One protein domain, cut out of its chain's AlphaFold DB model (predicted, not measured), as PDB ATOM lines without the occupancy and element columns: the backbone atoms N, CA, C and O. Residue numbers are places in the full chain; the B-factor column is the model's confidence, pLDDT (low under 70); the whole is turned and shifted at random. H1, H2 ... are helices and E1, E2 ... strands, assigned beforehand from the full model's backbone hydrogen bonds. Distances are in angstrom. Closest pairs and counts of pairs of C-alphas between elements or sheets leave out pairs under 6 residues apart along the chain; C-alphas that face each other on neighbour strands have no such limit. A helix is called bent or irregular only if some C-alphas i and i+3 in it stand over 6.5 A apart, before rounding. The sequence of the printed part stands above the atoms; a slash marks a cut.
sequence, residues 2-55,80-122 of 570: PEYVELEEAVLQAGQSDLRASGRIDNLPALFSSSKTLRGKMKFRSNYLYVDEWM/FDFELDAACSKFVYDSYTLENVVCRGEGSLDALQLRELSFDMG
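This is residues 2 to 55 and 80 to 122 of the 570 residues of the protein "AsmA_2 domain-containing protein" of Phaeodactylibacter sp (UniProt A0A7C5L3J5). The domain is a single sheet of six strands side by side, E1 to E6, with each strand bent along its length and the whole sheet folded into an open trough. Two very short helices sit at its rims, H1 at one end of the strands and H2 at the other. The 97 printed residues run E1, E2, H1, E3, H2, E4, E5, E6, which is also the strands' order across the mixed sheet, and the class is mostly strand. The printed part is only just compact, close to loose, with a radius of gyration of the C-alphas of 14.9 A, and is elongated, spanning 44 by 27 by 24 A.

The sheet is twisted, its C-alphas lying up to 8.8 A off its best plane. Edge strand E1, residues 4 to 14, forms an antiparallel hairpin with E2, residues 17 to 26; N 7 and O 23 are within hydrogen-bond range at 2.8 A. H1, residues 28 to 32, only grazes the sheet with residues 28 to 31; its closest C-alphas to E1 are those of Tyr 4 and Leu 28, 6.1 A apart. E3, residues 38 to 50, is antiparallel to E2, with N 22 and O 43 at 2.9 A. H2, residues 51 to 54, only grazes the sheet with those residues and is apart from H1. E4, residues 80 to 93, is parallel to E3 at 3 degrees, with N 42 and O 83 at 2.8 A. E4, E5, residues 96 to 108, and edge strand E6, residues 112 to 121, form a meander, each the antiparallel neighbour of the one before; N 84 and O 105 are 2.8 A apart, and N 104 and O 116 also 2.8 A. In H1, 0 of 1 O i to N i+4 pairs and 2 of 2 O i to N i+3 pairs are within range; H2 is too short for the former.

E1 begins at C-alpha 4, (32.355, -147.041, 18.619), and measures 26.7 A. E2 measures 27.5 A, H1 8.0 A, E3 27.9 A and H2 5.8 A. E3 bends by 100 degrees at residue 47. E4 measures 25.5 A and bends by 106 degrees at residue 90. E5 measures 25.7 A; E6, 22.1 A long, ends at C-alpha 121, (3.616, -168.422, 32.120).

The C-alphas farthest apart, those of Pro 2 and Gly 122, are 46.5 A apart. Residues 56 to 79 are not printed, and C-alphas 55 and 80 are 24.0 A apart across this cut. The links that are printed whole are tight. Mean pLDDT of the printed part is 88.1; residues 2, 31, 33 to 35 and 55 are under 70.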
ATOM      1  N   PRO A   2      38.762-146.928  16.553       62.66
ATOM      2  CA  PRO A   2      37.339-146.613  16.452       62.66
ATOM      3  C   PRO A   2      36.776-146.321  17.851       62.66
ATOM      4  O   PRO A   2      37.070-147.047  18.799       62.66
ATOM      5  N   GLU A   3      36.041-145.217  17.986       76.62
ATOM      6  CA  GLU A   3      35.425-144.801  19.256       76.62
ATOM      7  C   GLU A   3      34.161-145.615  19.574       76.62
ATOM      8  O   GLU A   3      33.797-145.756  20.742       76.62
ATOM      9  N   TYR A   4      33.540-146.193  18.542       82.19
ATOM     10  CA  TYR A   4      32.355-147.041  18.619       82.19
ATOM     11  C   TYR A   4      32.365-148.114  17.518       82.19
ATOM     12  O   TYR A   4      33.066-147.979  16.510       82.19
ATOM     13  N   VAL A   5      31.577-149.168  17.713       85.06
ATOM     14  CA  VAL A   5      31.212-150.183  16.715       85.06
ATOM     15  C   VAL A   5      29.694-150.248  16.663       85.06
ATOM     16  O   VAL A   5      29.025-150.307  17.694       85.06
ATOM     17  N   GLU A   6      29.159-150.224  15.451       86.88
ATOM     18  CA  GLU A   6      27.736-150.387  15.184       86.88
ATOM     19  C   GLU A   6      27.502-151.790  14.624       86.88
ATOM     20  O   GLU A   6      28.183-152.230  13.697       86.88
ATOM     21  N   LEU A   7      26.578-152.509  15.246       85.06
ATOM     22  CA  LEU A   7      26.129-153.831  14.853       85.06
ATOM     23  C   LEU A   7      24.778-153.662  14.158       85.06
ATOM     24  O   LEU A   7      23.746-153.593  14.828       85.06
ATOM     25  N   GLU A   8      24.791-153.560  12.827       86.19
ATOM     26  CA  GLU A   8      23.563-153.385  12.038       86.19
ATOM     27  C   GLU A   8      22.597-154.557  12.257       86.19
ATOM     28  O   GLU A   8      21.447-154.356  12.642       86.19
ATOM     29  N   GLU A   9      23.085-155.785  12.075       87.19
ATOM     30  CA  GLU A   9      22.342-157.009  12.356       87.19
ATOM     31  C   GLU A   9      23.316-158.188  12.494       87.19
ATOM     32  O   GLU A   9      24.163-158.425  11.631       87.19
ATOM     33  N   ALA A  10      23.184-158.948  13.575       87.56
ATOM     34  CA  ALA A  10      23.806-160.248  13.757       87.56
ATOM     35  C   ALA A  10      22.707-161.286  13.948       87.56
ATOM     36  O   ALA A  10      21.899-161.177  14.868       87.56
ATOM     37  N   VAL A  11      22.688-162.297  13.084       88.12
ATOM     38  CA  VAL A  11      21.770-163.432  13.183       88.12
ATOM     39  C   VAL A  11      22.584-164.655  13.579       88.12
ATOM     40  O   VAL A  11      23.523-165.032  12.878       88.12
ATOM     41  N   LEU A  12      22.223-165.260  14.703       86.38
ATOM     42  CA  LEU A  12      22.826-166.469  15.237       86.38
ATOM     43  C   LEU A  12      21.742-167.544  15.325       86.38
ATOM     44  O   LEU A  12      20.677-167.320  15.894       86.38
ATOM     45  N   GLN A  13      22.035-168.717  14.775       86.88
ATOM     46  CA  GLN A  13      21.279-169.929  15.045       86.88
ATOM     47  C   GLN A  13      22.214-170.876  15.787       86.88
ATOM     48  O   GLN A  13      23.200-171.348  15.216       86.88
ATOM     49  N   ALA A  14      21.946-171.091  17.067       80.56
ATOM     50  CA  ALA A  14      22.729-171.967  17.923       80.56
ATOM     51  C   ALA A  14      21.776-173.037  18.445       80.56
ATOM     52  O   ALA A  14      20.817-172.712  19.126       80.56
ATOM     53  N   GLY A  15      21.988-174.289  18.032       86.50
ATOM     54  CA  GLY A  15      21.048-175.367  18.328       86.50
ATOM     55  C   GLY A  15      19.644-175.092  17.772       86.50
ATOM     56  O   GLY A  15      19.477-174.851  16.570       86.50
ATOM     57  N   GLN A  16      18.640-175.170  18.642       85.56
ATOM     58  CA  GLN A  16      17.242-174.864  18.336       85.56
ATOM     59  C   GLN A  16      16.930-173.371  18.458       85.56
ATOM     60  O   GLN A  16      15.932-172.916  17.897       85.56
ATOM     61  N   SER A  17      17.779-172.615  19.148       90.44
ATOM     62  CA  SER A  17      17.563-171.204  19.422       90.44
ATOM     63  C   SER A  17      17.856-170.294  18.227       90.44
ATOM     64  O   SER A  17      18.894-170.413  17.561       90.44
ATOM     65  N   ASP A  18      16.972-169.319  17.993       91.88
ATOM     66  CA  ASP A  18      17.184-168.234  17.033       91.88
ATOM     67  C   ASP A  18      17.410-166.902  17.756       91.88
ATOM     68  O   ASP A  18      16.545-166.401  18.464       91.88
ATOM     69  N   LEU A  19      18.578-166.292  17.566       90.19
ATOM     70  CA  LEU A  19      18.919-165.012  18.178       90.19
ATOM     71  C   LEU A  19      19.255-163.992  17.093       90.19
ATOM     72  O   LEU A  19      20.089-164.226  16.219       90.19
ATOM     73  N   ARG A  20      18.636-162.819  17.175       93.00
ATOM     74  CA  ARG A  20      19.010-161.643  16.390       93.00
ATOM     75  C   ARG A  20      19.433-160.532  17.327       93.00
ATOM     76  O   ARG A  20      18.672-160.153  18.214       93.00
ATOM     77  N   ALA A  21      20.623-159.996  17.109       91.44
ATOM     78  CA  ALA A  21      21.171-158.886  17.867       91.44
ATOM     79  C   ALA A  21      21.466-157.707  16.937       91.44
ATOM     80  O   ALA A  21      21.943-157.878  15.820       91.44
ATOM     81  N   SER A  22      21.193-156.498  17.400       92.81
ATOM     82  CA  SER A  22      21.584-155.251  16.735       92.81
ATOM     83  C   SER A  22      21.882-154.217  17.806       92.81
ATOM     84  O   SER A  22      21.394-154.337  18.931       92.81
ATOM     85  N   GLY A  23      22.692-153.213  17.503       91.06
ATOM     86  CA  GLY A  23      23.027-152.224  18.512       91.06
ATOM     87  C   GLY A  23      24.302-151.464  18.238       91.06
ATOM     88  O   GLY A  23      24.855-151.476  17.143       91.06
ATOM     89  N   ARG A  24      24.775-150.787  19.271       89.88
ATOM     90  CA  ARG A  24      25.984-149.980  19.224       89.88
ATOM     91  C   ARG A  24      26.754-150.164  20.514       89.88
ATOM     92  O   ARG A  24      26.176-150.048  21.590       89.88
ATOM     93  N   ILE A  25      28.051-150.405  20.380       87.06
ATOM     94  CA  ILE A  25      29.001-150.484  21.484       87.06
ATOM     95  C   ILE A  25      29.938-149.288  21.364       87.06
ATOM     96  O   ILE A  25      30.636-149.113  20.366       87.06
ATOM     97  N   ASP A  26      29.955-148.465  22.395       85.81
ATOM     98  CA  ASP A  26      30.812-147.307  22.564       85.81
ATOM     99  C   ASP A  26      31.987-147.632  23.502       85.81
ATOM    100  O   ASP A  26      31.960-148.575  24.296       85.81
ATOM    101  N   ASN A  27      33.033-146.804  23.439       81.25
ATOM    102  CA  ASN A  27      34.206-146.887  24.313       81.25
ATOM    103  C   ASN A  27      34.986-148.211  24.196       81.25
ATOM    104  O   ASN A  27      35.508-148.730  25.178       81.25
ATOM    105  N   LEU A  28      35.159-148.717  22.971       77.12
ATOM    106  CA  LEU A  28      35.952-149.920  22.667       77.12
ATOM    107  C   LEU A  28      37.366-149.971  23.276       77.12
ATOM    108  O   LEU A  28      37.820-151.072  23.582       77.12
ATOM    109  N   PRO A  29      38.086-148.849  23.510       78.19
ATOM    110  CA  PRO A  29      39.344-148.891  24.257       78.19
ATOM    111  C   PRO A  29      39.231-149.489  25.671       78.19
ATOM    112  O   PRO A  29      40.256-149.856  26.242       78.19
ATOM    113  N   ALA A  30      38.024-149.595  26.236       71.44
ATOM    114  CA  ALA A  30      37.761-150.280  27.498       71.44
ATOM    115  C   ALA A  30      37.970-151.804  27.433       71.44
ATOM    116  O   ALA A  30      38.337-152.392  28.442       71.44
ATOM    117  N   LEU A  31      37.882-152.436  26.252       69.50
ATOM    118  CA  LEU A  31      38.218-153.863  26.077       69.50
ATOM    119  C   LEU A  31      39.672-154.187  26.454       69.50
ATOM    120  O   LEU A  31      40.006-155.336  26.717       69.50
ATOM    121  N   PHE A  32      40.542-153.176  26.464       73.25
ATOM    122  CA  PHE A  32      41.975-153.319  26.723       73.25
ATOM    123  C   PHE A  32      42.416-152.580  27.996       73.25
ATOM    124  O   PHE A  32      43.611-152.373  28.210       73.25
ATOM    125  N   SER A  33      41.470-152.120  28.825       68.06
ATOM    126  CA  SER A  33      41.745-151.325  30.024       68.06
ATOM    127  C   SER A  33      40.721-151.612  31.120       68.06
ATOM    128  O   SER A  33      39.571-151.197  31.022       68.06
ATOM    129  N   SER A  34      41.168-152.232  32.213       63.69
ATOM    130  CA  SER A  34      40.334-152.595  33.371       63.69
ATOM    131  C   SER A  34      39.764-151.408  34.160       63.69
ATOM    132  O   SER A  34      38.929-151.601  35.036       63.69
ATOM    133  N   SER A  35      40.194-150.174  33.872       64.62
ATOM    134  CA  SER A  35      39.697-148.954  34.524       64.62
ATOM    135  C   SER A  35      38.610-148.220  33.736       64.62
ATOM    136  O   SER A  35      38.152-147.160  34.166       64.62
ATOM    137  N   LYS A  36      38.213-148.734  32.565       74.38
ATOM    138  CA  LYS A  36      37.201-148.121  31.700       74.38
ATOM    139  C   LYS A  36      36.012-149.061  31.521       74.38
ATOM    140  O   LYS A  36      36.184-150.268  31.440       74.38
ATOM    141  N   THR A  37      34.822-148.480  31.398       80.19
ATOM    142  CA  THR A  37      33.561-149.216  31.235       80.19
ATOM    143  C   THR A  37      33.104-149.181  29.780       80.19
ATOM    144  O   THR A  37      33.042-148.103  29.177       80.19
ATOM    145  N   LEU A  38      32.779-150.339  29.214       84.44
ATOM    146  CA  LEU A  38      32.103-150.447  27.923       84.44
ATOM    147  C   LEU A  38      30.668-149.958  28.053       84.44
ATOM    148  O   LEU A  38      29.994-150.272  29.027       84.44
ATOM    149  N   ARG A  39      30.200-149.182  27.077       87.50
ATOM    150  CA  ARG A  39      28.829-148.666  27.070       87.50
ATOM    151  C   ARG A  39      28.149-148.978  25.764       87.50
ATOM    152  O   ARG A  39      28.824-149.176  24.761       87.50
ATOM    153  N   GLY A  40      26.826-148.987  25.741       90.12
ATOM    154  CA  GLY A  40      26.121-149.147  24.481       90.12
ATOM    155  C   GLY A  40      24.639-149.424  24.622       90.12
ATOM    156  O   GLY A  40      24.088-149.445  25.720       90.12
ATOM    157  N   LYS A  41      24.009-149.664  23.478       92.00
ATOM    158  CA  LYS A  41      22.601-150.044  23.381       92.00
ATOM    159  C   LYS A  41      22.505-151.316  22.572       92.00
ATOM    160  O   LYS A  41      22.979-151.342  21.438       92.00
ATOM    161  N   MET A  42      21.885-152.338  23.140       91.81
ATOM    162  CA  MET A  42      21.761-153.650  22.526       91.81
ATOM    163  C   MET A  42      20.294-154.047  22.443       91.81
ATOM    164  O   MET A  42      19.541-153.974  23.414       91.81
ATOM    165  N   LYS A  43      19.896-154.484  21.254       94.31
ATOM    166  CA  LYS A  43      18.557-154.962  20.955       94.31
ATOM    167  C   LYS A  43      18.619-156.432  20.574       94.31
ATOM    168  O   LYS A  43      19.274-156.776  19.591       94.31
ATOM    169  N   PHE A  44      17.891-157.266  21.308       93.25
ATOM    170  CA  PHE A  44      17.822-158.710  21.093       93.25
ATOM    171  C   PHE A  44      16.411-159.131  20.697       93.25
ATOM    172  O   PHE A  44      15.429-158.682  21.292       93.25
ATOM    173  N   ARG A  45      16.282-159.972  19.677       96.19
ATOM    174  CA  ARG A  45      15.007-160.536  19.228       96.19
ATOM    175  C   ARG A  45      15.167-162.028  18.978       96.19
ATOM    176  O   ARG A  45      16.120-162.431  18.321       96.19
ATOM    177  N   SER A  46      14.230-162.817  19.480       94.69
ATOM    178  CA  SER A  46      14.184-164.268  19.301       94.69
ATOM    179  C   SER A  46      12.734-164.722  19.139       94.69
ATOM    180  O   SER A  46      11.826-164.101  19.696       94.69
ATOM    181  N   ASN A  47      12.490-165.762  18.346       94.62
ATOM    182  CA  ASN A  47      11.190-166.429  18.334       94.62
ATOM    183  C   ASN A  47      11.176-167.597  19.322       94.62
ATOM    184  O   ASN A  47      10.159-167.837  19.966       94.62
ATOM    185  N   TYR A  48      12.296-168.303  19.433       93.06
ATOM    186  CA  TYR A  48      12.494-169.439  20.305       93.06
ATOM    187  C   TYR A  48      13.904-169.401  20.897       93.06
ATOM    188  O   TYR A  48      14.898-169.391  20.166       93.06
ATOM    189  N   LEU A  49      13.977-169.411  22.226       90.75
ATOM    190  CA  LEU A  49      15.220-169.543  22.974       90.75
ATOM    191  C   LEU A  49      15.092-170.738  23.918       90.75
ATOM    192  O   LEU A  49      14.220-170.735  24.782       90.75
ATOM    193  N   TYR A  50      15.942-171.743  23.742       88.56
ATOM    194  CA  TYR A  50      16.000-172.941  24.571       88.56
ATOM    195  C   TYR A  50      17.344-172.970  25.284       88.56
ATOM    196  O   TYR A  50      18.364-173.235  24.662       88.56
ATOM    197  N   VAL A  51      17.354-172.629  26.569       85.31
ATOM    198  CA  VAL A  51      18.606-172.403  27.306       85.31
ATOM    199  C   VAL A  51      19.284-173.719  27.693       85.31
ATOM    200  O   VAL A  51      20.512-173.785  27.723       85.31
ATOM    201  N   ASP A  52      18.511-174.782  27.905       81.38
ATOM    202  CA  ASP A  52      19.033-176.065  28.392       81.38
ATOM    203  C   ASP A  52      19.976-176.741  27.392       81.38
ATOM    204  O   ASP A  52      20.777-177.588  27.771       81.38
ATOM    205  N   GLU A  53      19.947-176.352  26.112       80.31
ATOM    206  CA  GLU A  53      20.922-176.843  25.130       80.31
ATOM    207  C   GLU A  53      22.357-176.354  25.390       80.31
ATOM    208  O   GLU A  53      23.302-176.877  24.791       80.31
ATOM    209  N   TRP A  54      22.521-175.366  26.274       78.81
ATOM    210  CA  TRP A  54      23.809-174.816  26.696       78.81
ATOM    211  C   TRP A  54      24.104-175.011  28.182       78.81
ATOM    212  O   TRP A  54      25.179-174.612  28.630       78.81
ATOM    213  N   MET A  55      23.190-175.617  28.938       69.50
ATOM    214  CA  MET A  55      23.416-175.953  30.340       69.50
ATOM    215  C   MET A  55      23.847-177.411  30.472       69.50
ATOM    216  O   MET A  55      23.373-178.287  29.749       69.50
ATOM    217  N   PHE A  80      30.990-153.344  32.055       82.19
ATOM    218  CA  PHE A  80      30.045-152.876  31.051       82.19
ATOM    219  C   PHE A  80      28.823-152.215  31.682       82.19
ATOM    220  O   PHE A  80      28.527-152.422  32.854       82.19
ATOM    221  N   ASP A  81      28.147-151.399  30.882       86.25
ATOM    222  CA  ASP A  81      26.919-150.687  31.215       86.25
ATOM    223  C   ASP A  81      26.106-150.516  29.921       86.25
ATOM    224  O   ASP A  81      26.423-149.683  29.063       86.25
ATOM    225  N   PHE A  82      25.123-151.392  29.724       90.00
ATOM    226  CA  PHE A  82      24.364-151.497  28.483       90.00
ATOM    227  C   PHE A  82      22.882-151.225  28.699       90.00
ATOM    228  O   PHE A  82      22.242-151.838  29.549       90.00
ATOM    229  N   GLU A  83      22.302-150.391  27.834       92.88
ATOM    230  CA  GLU A  83      20.854-150.379  27.649       92.88
ATOM    231  C   GLU A  83      20.438-151.634  26.874       92.88
ATOM    232  O   GLU A  83      20.931-151.898  25.774       92.88
ATOM    233  N   LEU A  84      19.500-152.385  27.439       92.81
ATOM    234  CA  LEU A  84      18.984-153.636  26.904       92.81
ATOM    235  C   LEU A  84      17.531-153.443  26.448       92.81
ATOM    236  O   LEU A  84      16.701-152.916  27.190       92.81
ATOM    237  N   ASP A  85      17.227-153.885  25.228       95.88
ATOM    238  CA  ASP A  85      15.871-154.066  24.697       95.88
ATOM    239  C   ASP A  85      15.775-155.474  24.098       95.88
ATOM    240  O   ASP A  85      16.117-155.700  22.936       95.88
ATOM    241  N   ALA A  86      15.322-156.435  24.892       94.94
ATOM    242  CA  ALA A  86      15.161-157.827  24.505       94.94
ATOM    243  C   ALA A  86      13.677-158.195  24.365       94.94
ATOM    244  O   ALA A  86      12.842-157.775  25.166       94.94
ATOM    245  N   ALA A  87      13.350-158.999  23.353       96.81
ATOM    246  CA  ALA A  87      12.049-159.650  23.255       96.81
ATOM    247  C   ALA A  87      12.188-161.070  22.696       96.81
ATOM    248  O   ALA A  87      12.923-161.279  21.725       96.81
ATOM    249  N   CYS A  88      11.473-162.018  23.293       96.31
ATOM    250  CA  CYS A  88      11.445-163.419  22.895       96.31
ATOM    251  C   CYS A  88      10.003-163.932  22.879       96.31
ATOM    252  O   CYS A  88       9.291-163.783  23.871       96.31
ATOM    253  N   SER A  89       9.559-164.539  21.776       96.12
ATOM    254  CA  SER A  89       8.190-165.072  21.705       96.12
ATOM    255  C   SER A  89       8.003-166.288  22.616       96.12
ATOM    256  O   SER A  89       6.962-166.403  23.256       96.12
ATOM    257  N   LYS A  90       9.005-167.173  22.693       95.62
ATOM    258  CA  LYS A  90       8.999-168.356  23.556       95.62
ATOM    259  C   LYS A  90      10.395-168.618  24.122       95.62
ATOM    260  O   LYS A  90      11.326-168.900  23.373       95.62
ATOM    261  N   PHE A  91      10.522-168.549  25.438       92.94
ATOM    262  CA  PHE A  91      11.741-168.821  26.190       92.94
ATOM    263  C   PHE A  91      11.525-170.081  27.031       92.94
ATOM    264  O   PHE A  91      10.550-170.166  27.773       92.94
ATOM    265  N   VAL A  92      12.407-171.064  26.895       90.94
ATOM    266  CA  VAL A  92      12.330-172.346  27.595       90.94
ATOM    267  C   VAL A  92      13.602-172.529  28.413       90.94
ATOM    268  O   VAL A  92      14.707-172.429  27.867       90.94
ATOM    269  N   TYR A  93      13.417-172.765  29.707       84.38
ATOM    270  CA  TYR A  93      14.463-173.034  30.684       84.38
ATOM    271  C   TYR A  93      13.947-174.098  31.647       84.38
ATOM    272  O   TYR A  93      12.977-173.852  32.367       84.38
ATOM    273  N   ASP A  94      14.594-175.254  31.654       82.62
ATOM    274  CA  ASP A  94      14.210-176.425  32.430       82.62
ATOM    275  C   ASP A  94      12.726-176.794  32.199       82.62
ATOM    276  O   ASP A  94      12.250-176.842  31.056       82.62
ATOM    277  N   SER A  95      11.945-177.002  33.259       80.12
ATOM    278  CA  SER A  95      10.499-177.231  33.173       80.12
ATOM    279  C   SER A  95       9.684-175.964  32.862       80.12
ATOM    280  O   SER A  95       8.496-176.046  32.528       80.12
ATOM    281  N   TYR A  96      10.300-174.778  32.884       85.25
ATOM    282  CA  TYR A  96       9.611-173.501  32.722       85.25
ATOM    283  C   TYR A  96       9.568-173.040  31.263       85.25
ATOM    284  O   TYR A  96      10.579-172.862  30.579       85.25
ATOM    285  N   THR A  97       8.354-172.767  30.786       92.38
ATOM    286  CA  THR A  97       8.112-172.123  29.490       92.38
ATOM    287  C   THR A  97       7.506-170.745  29.709       92.38
ATOM    288  O   THR A  97       6.384-170.627  30.198       92.38
ATOM    289  N   LEU A  98       8.238-169.713  29.296       94.62
ATOM    290  CA  LEU A  98       7.787-168.327  29.288       94.62
ATOM    291  C   LEU A  98       7.403-167.920  27.864       94.62
ATOM    292  O   LEU A  98       8.131-168.182  26.903       94.62
ATOM    293  N   GLU A  99       6.278-167.236  27.722       96.81
ATOM    294  CA  GLU A  99       5.795-166.704  26.451       96.81
ATOM    295  C   GLU A  99       5.782-165.175  26.480       96.81
ATOM    296  O   GLU A  99       5.720-164.553  27.541       96.81
ATOM    297  N   ASN A 100       5.858-164.557  25.299       96.94
ATOM    298  CA  ASN A 100       5.753-163.103  25.124       96.94
ATOM    299  C   ASN A 100       6.726-162.298  26.008       96.94
ATOM    300  O   ASN A 100       6.394-161.223  26.512       96.94
ATOM    301  N   VAL A 101       7.947-162.811  26.180       97.31
ATOM    302  CA  VAL A 101       8.962-162.212  27.044       97.31
ATOM    303  C   VAL A 101       9.429-160.885  26.459       97.31
ATOM    304  O   VAL A 101       9.902-160.817  25.323       97.31
ATOM    305  N   VAL A 102       9.371-159.828  27.260       97.56
ATOM    306  CA  VAL A 102       9.946-158.514  26.962       97.56
ATOM    307  C   VAL A 102      10.777-158.091  28.159       97.56
ATOM    308  O   VAL A 102      10.287-158.089  29.279       97.56
ATOM    309  N   CYS A 103      12.029-157.706  27.923       95.88
ATOM    310  CA  CYS A 103      12.917-157.172  28.947       95.88
ATOM    311  C   CYS A 103      13.561-155.884  28.440       95.88
ATOM    312  O   CYS A 103      14.222-155.862  27.399       95.88
ATOM    313  N   ARG A 104      13.360-154.787  29.168       97.50
ATOM    314  CA  ARG A 104      13.951-153.484  28.881       97.50
ATOM    315  C   ARG A 104      14.584-152.925  30.135       97.50
ATOM    316  O   ARG A 104      13.934-152.809  31.174       97.50
ATOM    317  N   GLY A 105      15.830-152.492  30.019       95.56
ATOM    318  CA  GLY A 105      16.567-152.044  31.187       95.56
ATOM    319  C   GLY A 105      17.953-151.513  30.885       95.56
ATOM    320  O   GLY A 105      18.301-151.264  29.732       95.56
ATOM    321  N   GLU A 106      18.712-151.332  31.952       94.62
ATOM    322  CA  GLU A 106      20.134-151.003  31.945       94.62
ATOM    323  C   GLU A 106      20.850-152.032  32.816       94.62
ATOM    324  O   GLU A 106      20.436-152.264  33.950       94.62
ATOM    325  N   GLY A 107      21.864-152.692  32.266       90.12
ATOM    326  CA  GLY A 107      22.579-153.773  32.930       90.12
ATOM    327  C   GLY A 107      24.079-153.524  32.968       90.12
ATOM    328  O   GLY A 107      24.686-153.171  31.955       90.12
ATOM    329  N   SER A 108      24.668-153.766  34.130       89.00
ATOM    330  CA  SER A 108      26.100-153.914  34.360       89.00
ATOM    331  C   SER A 108      26.388-155.302  34.947       89.00
ATOM    332  O   SER A 108      25.481-156.125  35.064       89.00
ATOM    333  N   LEU A 109      27.649-155.585  35.289       83.50
ATOM    334  CA  LEU A 109      28.013-156.830  35.979       83.50
ATOM    335  C   LEU A 109      27.399-156.927  37.383       83.50
ATOM    336  O   LEU A 109      27.001-158.007  37.788       83.50
ATOM    337  N   ASP A 110      27.299-155.801  38.090       88.19
ATOM    338  CA  ASP A 110      26.812-155.742  39.474       88.19
ATOM    339  C   ASP A 110      25.298-155.478  39.545       88.19
ATOM    340  O   ASP A 110      24.602-156.018  40.399       88.19
ATOM    341  N   ALA A 111      24.738-154.674  38.634       92.44
ATOM    342  CA  ALA A 111      23.365-154.192  38.764       92.44
ATOM    343  C   ALA A 111      22.541-154.327  37.481       92.44
ATOM    344  O   ALA A 111      23.027-154.099  36.376       92.44
ATOM    345  N   LEU A 112      21.245-154.599  37.646       93.88
ATOM    346  CA  LEU A 112      20.266-154.616  36.561       93.88
ATOM    347  C   LEU A 112      19.073-153.744  36.936       93.88
ATOM    348  O   LEU A 112      18.282-154.106  37.801       93.88
ATOM    349  N   GLN A 113      18.916-152.612  36.258       96.38
ATOM    350  CA  GLN A 113      17.742-151.755  36.362       96.38
ATOM    351  C   GLN A 113      16.699-152.187  35.325       96.38
ATOM    352  O   GLN A 113      16.858-151.961  34.126       96.38
ATOM    353  N   LEU A 114      15.589-152.748  35.791       96.19
ATOM    354  CA  LEU A 114      14.446-153.144  34.978       96.19
ATOM    355  C   LEU A 114      13.466-151.978  34.833       96.19
ATOM    356  O   LEU A 114      12.812-151.558  35.792       96.19
ATOM    357  N   ARG A 115      13.334-151.472  33.605       97.50
ATOM    358  CA  ARG A 115      12.225-150.585  33.225       97.50
ATOM    359  C   ARG A 115      10.958-151.373  32.924       97.50
ATOM    360  O   ARG A 115       9.871-150.858  33.151       97.50
ATOM    361  N   GLU A 116      11.112-152.583  32.398       97.06
ATOM    362  CA  GLU A 116      10.024-153.495  32.053       97.06
ATOM    363  C   GLU A 116      10.589-154.909  31.954       97.06
ATOM    364  O   GLU A 116      11.551-155.138  31.223       97.06
ATOM    365  N   LEU A 117       9.993-155.852  32.668       97.56
ATOM    366  CA  LEU A 117      10.144-157.277  32.422       97.56
ATOM    367  C   LEU A 117       8.746-157.882  32.431       97.56
ATOM    368  O   LEU A 117       8.136-157.959  33.491       97.56
ATOM    369  N   SER A 118       8.226-158.279  31.277       97.88
ATOM    370  CA  SER A 118       6.904-158.894  31.176       97.88
ATOM    371  C   SER A 118       6.971-160.229  30.466       97.88
ATOM    372  O   SER A 118       7.723-160.367  29.503       97.88
ATOM    373  N   PHE A 119       6.181-161.189  30.925       97.62
ATOM    374  CA  PHE A 119       6.051-162.502  30.309       97.62
ATOM    375  C   PHE A 119       4.771-163.182  30.789       97.62
ATOM    376  O   PHE A 119       4.255-162.876  31.866       97.62
ATOM    377  N   ASP A 120       4.304-164.139  29.999       96.81
ATOM    378  CA  ASP A 120       3.220-165.039  30.363       96.81
ATOM    379  C   ASP A 120       3.809-166.405  30.733       96.81
ATOM    380  O   ASP A 120       4.755-166.878  30.099       96.81
ATOM    381  N   MET A 121       3.256-167.054  31.757       94.31
ATOM    382  CA  MET A 121       3.616-168.422  32.120       94.31
ATOM    383  C   MET A 121       2.367-169.216  32.493       94.31
ATOM    384  O   MET A 121       1.673-168.927  33.473       94.31
ATOM    385  N   GLY A 122       2.063-170.229  31.684       92.56
ATOM    386  CA  GLY A 122       0.817-170.977  31.796       92.56
ATOM    387  C   GLY A 122      -0.392-170.064  31.581       92.56
ATOM    388  O   GLY A 122      -0.619-169.568  30.482       92.56
TER     389      GLY A 122